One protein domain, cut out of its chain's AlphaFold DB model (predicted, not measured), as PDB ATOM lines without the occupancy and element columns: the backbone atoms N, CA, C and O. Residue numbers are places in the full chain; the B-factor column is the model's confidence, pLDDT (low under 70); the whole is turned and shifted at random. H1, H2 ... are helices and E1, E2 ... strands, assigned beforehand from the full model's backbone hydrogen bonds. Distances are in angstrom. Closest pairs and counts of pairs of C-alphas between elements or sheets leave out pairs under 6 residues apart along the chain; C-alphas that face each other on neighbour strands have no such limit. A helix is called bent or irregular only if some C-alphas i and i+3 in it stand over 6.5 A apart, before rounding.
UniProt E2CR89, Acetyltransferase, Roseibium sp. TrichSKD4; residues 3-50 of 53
ATOM      1  N   ILE A   3     218.345 191.203 152.424       95.38
ATOM      2  CA  ILE A   3     217.955 189.902 151.869       95.38
ATOM      3  C   ILE A   3     216.547 190.049 151.288       95.38
ATOM      4  O   ILE A   3     215.681 190.673 151.903       95.38
ATOM      5  N   ARG A   4     216.328 189.513 150.092       96.38
ATOM      6  CA  ARG A   4     215.014 189.458 149.442       96.38
ATOM      7  C   ARG A   4     214.939 188.252 148.517       96.38
ATOM      8  O   ARG A   4     215.970 187.664 148.197       96.38
ATOM      9  N   THR A   5     213.737 187.918 148.066       97.50
ATOM     10  CA  THR A   5     213.583 186.990 146.945       97.50
ATOM     11  C   THR A   5     214.302 187.538 145.710       97.50
ATOM     12  O   THR A   5     214.405 188.757 145.489       97.50
ATOM     13  N   PHE A   6     214.865 186.618 144.939       97.88
ATOM     14  CA  PHE A   6     215.552 186.887 143.691       97.88
ATOM     15  C   PHE A   6     214.609 187.583 142.701       97.88
ATOM     16  O   PHE A   6     213.418 187.280 142.628       97.88
ATOM     17  N   SER A   7     215.154 188.519 141.927       95.88
ATOM     18  CA  SER A   7     214.473 189.145 140.792       95.88
ATOM     19  C   SER A   7     215.238 188.814 139.518       95.88
ATOM     20  O   SER A   7     216.463 188.749 139.551       95.88
ATOM     21  N   SER A   8     214.554 188.681 138.379       95.75
ATOM     22  CA  SER A   8     215.202 188.436 137.080       95.75
ATOM     23  C   SER A   8     216.273 189.479 136.726       95.75
ATOM     24  O   SER A   8     217.240 189.149 136.041       95.75
ATOM     25  N   GLN A   9     216.168 190.701 137.258       96.19
ATOM     26  CA  GLN A   9     217.178 191.759 137.119       96.19
ATOM     27  C   GLN A   9     218.517 191.425 137.803       96.19
ATOM     28  O   GLN A   9     219.538 192.022 137.474       96.19
ATOM     29  N   ASP A  10     218.537 190.472 138.738       97.00
ATOM     30  CA  ASP A  10     219.746 190.044 139.446       97.00
ATOM     31  C   ASP A  10     220.548 188.988 138.668       97.00
ATOM     32  O   ASP A  10     221.661 188.665 139.078       97.00
ATOM     33  N   THR A  11     220.007 188.432 137.575       97.81
ATOM     34  CA  THR A  11     220.586 187.273 136.867       97.81
ATOM     35  C   THR A  11     222.056 187.480 136.523       97.81
ATOM     36  O   THR A  11     222.895 186.651 136.871       97.81
ATOM     37  N   ASP A  12     222.389 188.599 135.885       98.12
ATOM     38  CA  ASP A  12     223.753 188.856 135.418       98.12
ATOM     39  C   ASP A  12     224.727 189.022 136.589       98.12
ATOM     40  O   ASP A  12     225.825 188.464 136.569       98.12
ATOM     41  N   ALA A  13     224.297 189.716 137.646       96.88
ATOM     42  CA  ALA A  13     225.091 189.904 138.855       96.88
ATOM     43  C   ALA A  13     225.334 188.575 139.591       96.88
ATOM     44  O   ALA A  13     226.443 188.321 140.059       96.88
ATOM     45  N   VAL A  14     224.322 187.706 139.664       97.31
ATOM     46  CA  VAL A  14     224.440 186.377 140.280       97.31
ATOM     47  C   VAL A  14     225.360 185.469 139.464       97.31
ATOM     48  O   VAL A  14     226.245 184.845 140.042       97.31
ATOM     49  N   VAL A  15     225.218 185.432 138.134       98.25
ATOM     50  CA  VAL A  15     226.098 184.639 137.258       98.25
ATOM     51  C   VAL A  15     227.549 185.112 137.372       98.25
ATOM     52  O   VAL A  15     228.454 184.284 137.501       98.25
ATOM     53  N   GLN A  16     227.782 186.428 137.379       98.12
ATOM     54  CA  GLN A  16     229.117 186.994 137.569       98.12
ATOM     55  C   GLN A  16     229.694 186.624 138.942       98.12
ATOM     56  O   GLN A  16     230.845 186.198 139.019       98.12
ATOM     57  N   LEU A  17     228.896 186.732 140.011       97.44
ATOM     58  CA  LEU A  17     229.307 186.357 141.363       97.44
ATOM     59  C   LEU A  17     229.667 184.872 141.451       97.44
ATOM     60  O   LEU A  17     230.715 184.524 141.985       97.44
ATOM     61  N   TRP A  18     228.837 183.987 140.895       98.31
ATOM     62  CA  TRP A  18     229.127 182.556 140.852       98.31
ATOM     63  C   TRP A  18     230.418 182.259 140.091       98.31
ATOM     64  O   TRP A  18     231.197 181.422 140.540       98.31
ATOM     65  N   GLY A  19     230.673 182.956 138.980       98.44
ATOM     66  CA  GLY A  19     231.935 182.862 138.247       98.44
ATOM     67  C   GLY A  19     233.133 183.308 139.090       98.44
ATOM     68  O   GLY A  19     234.102 182.564 139.214       98.44
ATOM     69  N   ALA A  20     233.039 184.474 139.734       98.44
ATOM     70  CA  ALA A  20     234.087 185.006 140.607       98.44
ATOM     71  C   ALA A  20     234.375 184.099 141.819       98.44
ATOM     72  O   ALA A  20     235.518 183.987 142.252       98.44
ATOM     73  N   CYS A  21     233.354 183.413 142.338       98.38
ATOM     74  CA  CYS A  21     233.484 182.440 143.422       98.38
ATOM     75  C   CYS A  21     233.842 181.017 142.948       98.38
ATOM     76  O   CYS A  21     233.922 180.113 143.776       98.38
ATOM     77  N   GLY A  22     234.017 180.781 141.642       98.19
ATOM     78  CA  GLY A  22     234.339 179.456 141.102       98.19
ATOM     79  C   GLY A  22     233.225 178.413 141.274       98.19
ATOM     80  O   GLY A  22     233.503 177.215 141.359       98.19
ATOM     81  N   LEU A  23     231.962 178.842 141.346       98.44
ATOM     82  CA  LEU A  23     230.785 177.976 141.508       98.44
ATOM     83  C   LEU A  23     230.227 177.459 140.172       98.44
ATOM     84  O   LEU A  23     229.485 176.480 140.154       98.44
ATOM     85  N   THR A  24     230.595 178.076 139.047       98.06
ATOM     86  CA  THR A  24     230.183 177.613 137.715       98.06
ATOM     87  C   THR A  24     230.973 176.373 137.283       98.06
ATOM     88  O   THR A  24     232.082 176.107 137.757       98.06
ATOM     89  N   ARG A  25     230.392 175.562 136.391       97.94
ATOM     90  CA  ARG A  25     231.032 174.368 135.813       97.94
ATOM     91  C   ARG A  25     230.777 174.315 134.303       97.94
ATOM     92  O   ARG A  25     229.689 174.702 133.895       97.94
ATOM     93  N   PRO A  26     231.708 173.803 133.473       96.94
ATOM     94  CA  PRO A  26     231.545 173.788 132.012       96.94
ATOM     95  C   PRO A  26     230.307 173.032 131.513       96.94
ATOM     96  O   PRO A  26     229.716 173.405 130.507       96.94
ATOM     97  N   TRP A  27     229.897 171.980 132.224       97.56
ATOM     98  CA  TRP A  27     228.713 171.178 131.894       97.56
ATOM     99  C   TRP A  27     227.401 171.781 132.407       97.56
ATOM    100  O   TRP A  27     226.345 171.179 132.228       97.56
ATOM    101  N   ASN A  28     227.455 172.934 133.078       97.81
ATOM    102  CA  ASN A  28     226.301 173.530 133.722       97.81
ATOM    103  C   ASN A  28     226.088 174.986 133.295       97.81
ATOM    104  O   ASN A  28     226.911 175.863 133.562       97.81
ATOM    105  N   ASN A  29     224.957 175.254 132.646       98.38
ATOM    106  CA  ASN A  29     224.598 176.607 132.245       98.38
ATOM    107  C   ASN A  29     223.902 177.324 133.410       98.38
ATOM    108  O   ASN A  29     222.716 177.118 133.657       98.38
ATOM    109  N   ALA A  30     224.636 178.223 134.067       98.38
ATOM    110  CA  ALA A  30     224.154 178.985 135.217       98.38
ATOM    111  C   ALA A  30     222.852 179.768 134.953       98.38
ATOM    112  O   ALA A  30     222.041 179.922 135.862       98.38
ATOM    113  N   ARG A  31     222.617 180.248 133.721       98.50
ATOM    114  CA  ARG A  31     221.359 180.934 133.382       98.50
ATOM    115  C   ARG A  31     220.183 179.963 133.347       98.50
ATOM    116  O   ARG A  31     219.141 180.273 133.913       98.50
ATOM    117  N   LEU A  32     220.376 178.771 132.778       98.38
ATOM    118  CA  LEU A  32     219.343 177.730 132.786       98.38
ATOM    119  C   LEU A  32     219.035 177.251 134.210       98.38
ATOM    120  O   LEU A  32     217.885 176.951 134.515       98.38
ATOM    121  N   ASP A  33     220.021 177.208 135.107       98.25
ATOM    122  CA  ASP A  33     219.760 176.902 136.520       98.25
ATOM    123  C   ASP A  33     218.910 177.965 137.203       98.25
ATOM    124  O   ASP A  33     217.981 177.632 137.940       98.25
ATOM    125  N   ILE A  34     219.200 179.239 136.936       98.50
ATOM    126  CA  ILE A  34     218.396 180.359 137.424       98.50
ATOM    127  C   ILE A  34     216.965 180.252 136.886       98.50
ATOM    128  O   ILE A  34     216.025 180.329 137.672       98.50
ATOM    129  N   GLU A  35     216.778 180.005 135.588       98.25
ATOM    130  CA  GLU A  35     215.451 179.831 134.976       98.25
ATOM    131  C   GLU A  35     214.667 178.675 135.611       98.25
ATOM    132  O   GLU A  35     213.492 178.829 135.964       98.25
ATOM    133  N   ARG A  36     215.326 177.529 135.832       98.19
ATOM    134  CA  ARG A  36     214.733 176.372 136.518       98.19
ATOM    135  C   ARG A  36     214.342 176.722 137.947       98.19
ATOM    136  O   ARG A  36     213.249 176.365 138.380       98.19
ATOM    137  N   LYS A  37     215.198 177.443 138.678       98.31
ATOM    138  CA  LYS A  37     214.930 177.819 140.069       98.31
ATOM    139  C   LYS A  37     213.835 178.879 140.194       98.31
ATOM    140  O   LYS A  37     213.058 178.827 141.141       98.31
ATOM    141  N   VAL A  38     213.723 179.796 139.234       97.44
ATOM    142  CA  VAL A  38     212.596 180.740 139.143       97.44
ATOM    143  C   VAL A  38     211.291 180.004 138.820       97.44
ATOM    144  O   VAL A  38     210.245 180.350 139.357       97.44
ATOM    145  N   SER A  39     211.349 178.958 137.992       97.69
ATOM    146  CA  SER A  39     210.178 178.146 137.637       97.69
ATOM    147  C   SER A  39     209.749 177.171 138.743       97.69
ATOM    148  O   SER A  39     208.607 176.718 138.750       97.69
ATOM    149  N   PHE A  40     210.643 176.841 139.683       97.75
ATOM    150  CA  PHE A  40     210.392 175.873 140.750       97.75
ATOM    151  C   PHE A  40     210.747 176.428 142.136       97.75
ATOM    152  O   PHE A  40     211.918 176.501 142.534       97.75
ATOM    153  N   GLN A  41     209.704 176.748 142.905       97.62
ATOM    154  CA  GLN A  41     209.790 177.337 144.248       97.62
ATOM    155  C   GLN A  41     210.615 178.644 144.272       97.62
ATOM    156  O   GLN A  41     211.654 178.706 144.953       97.62
ATOM    157  N   PRO A  42     210.218 179.675 143.493       96.94
ATOM    158  CA  PRO A  42     210.924 180.958 143.422       96.94
ATOM    159  C   PRO A  42     211.017 181.677 144.773       96.94
ATOM    160  O   PRO A  42     211.968 182.417 145.015       96.94
ATOM    161  N   GLU A  43     210.071 181.431 145.678       97.56
ATOM    162  CA  GLU A  43     210.044 181.969 147.037       97.56
ATOM    163  C   GLU A  43     211.247 181.536 147.886       97.56
ATOM    164  O   GLU A  43     211.567 182.204 148.866       97.56
ATOM    165  N   LEU A  44     211.939 180.459 147.494       97.94
ATOM    166  CA  LEU A  44     213.142 179.962 148.167       97.94
ATOM    167  C   LEU A  44     214.450 180.441 147.527       97.94
ATOM    168  O   LEU A  44     215.530 180.094 148.005       97.94
ATOM    169  N   PHE A  45     214.392 181.204 146.432       98.06
ATOM    170  CA  PHE A  45     215.588 181.762 145.818       98.06
ATOM    171  C   PHE A  45     215.827 183.174 146.344       98.06
ATOM    172  O   PHE A  45     215.078 184.093 146.026       98.06
ATOM    173  N   PHE A  46     216.871 183.359 147.153       97.81
ATOM    174  CA  PHE A  46     217.186 184.644 147.774       97.81
ATOM    175  C   PHE A  46     218.426 185.286 147.154       97.81
ATOM    176  O   PHE A  46     219.397 184.609 146.820       97.81
ATOM    177  N   SER A  47     218.414 186.614 147.060       96.06
ATOM    178  CA  SER A  47     219.579 187.429 146.731       96.06
ATOM    179  C   SER A  47     219.803 188.488 147.811       96.06
ATOM    180  O   SER A  47     218.882 188.920 148.513       96.06
ATOM    181  N   VAL A  48     221.061 188.902 147.971       94.81
ATOM    182  CA  VAL A  48     221.438 189.977 148.891       94.81
ATOM    183  C   VAL A  48     221.887 191.171 148.078       94.81
ATOM    184  O   VAL A  48     222.858 191.090 147.330       94.81
ATOM    185  N   LYS A  49     221.207 192.306 148.263       88.06
ATOM    186  CA  LYS A  49     221.698 193.588 147.762       88.06
ATOM    187  C   LYS A  49     222.427 194.316 148.884       88.06
ATOM    188  O   LYS A  49     221.869 194.578 149.959       88.06
ATOM    189  N   TRP A  50     223.679 194.661 148.619       86.56
ATOM    190  CA  TRP A  50     224.423 195.602 149.437       86.56
ATOM    191  C   TRP A  50     224.083 197.013 148.972       86.56
ATOM    192  O   TRP A  50     224.395 197.409 147.856       86.56
TER     193      TRP A  50
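AT A GLANCE: This is residues 3 to 50 of the 53 residues of the protein "Acetyltransferase" of Roseibium sp. TrichSKD4 (UniProt E2CR89). A short two-stranded ribbon, E1 side by side with E2, is at one end of a loose-armed hairpin of two helices, H1 and H2, and the loop of residues 21 to 29 joins the helices at the other end. The helices run opposite ways and meet over only a part of H1, residues 11 to 15. The printed part has 48 residues with two named helices and two named strands, in the order E1, H1, H2, E2; the sheet has the order E1 - E2 and is antiparallel, and the class is mixed, helices and strands. The whole is compact, with a radius of gyration of the C-alphas of 10.6 A, and the C-alphas span 27 by 26 by 15 A.

IN THESE COORDINATES: The sheet is made of E1, residues 3 to 5, 7.2 A from first to last C-alpha, and E2, residues 46 to 49, 10.0 A long. C-alpha 3 is at (217.955, 189.902, 151.869) and C-alpha 49 at (221.698, 193.588, 147.762). H1, residues 8 to 20, is the longest helix and measures 19.5 A from first to last C-alpha; it begins with C-alpha 8 at (215.202, 188.436, 137.080). H1 is irregular: C-alphas 9 and 12 are 7.4 A apart. H2, residues 30 to 39, measures 14.2 A.

HOW THE PARTS SIT: E1 and E2 are antiparallel neighbours, with 133 degrees between their directions. The C-alphas of Ile 3 and Val 48 face each other at 4.6 A. N of Arg 4 and O of Ser 47 are within hydrogen-bond range at 3.1 A, as are N of Ser 47 and O of Arg 4 at 2.9 A. The closest C-alphas of H1 and E2 are those of Asp 10 and Ser 47, 7.7 A apart. H1 touches H2 with residues 11 to 15 alone; the closest C-alphas are those of Val 15 and Ala 30, 6.3 A apart. The two helices form a helical hairpin, running opposite ways at a steep tilt of 39 degrees. E1 and H2 are apart. In H2 every O i to N i+4 pair is within hydrogen-bond range; in H1 it is 7 of 9.

THE WHOLE: The two C-alphas farthest apart are those of Trp 27 and Trp 50, at 30.4 A, while the first and last printed C-alphas, of Ile 3 and Trp 50, are 9.0 A apart. The outline is rounded. The printed part has no cut. The link from E1 to H1 is tight, those from H1 to H2 and from H2 to E2 are short, and no link is long. The mean pLDDT of the printed part of this model is 97.2, and no printed residue is under 70.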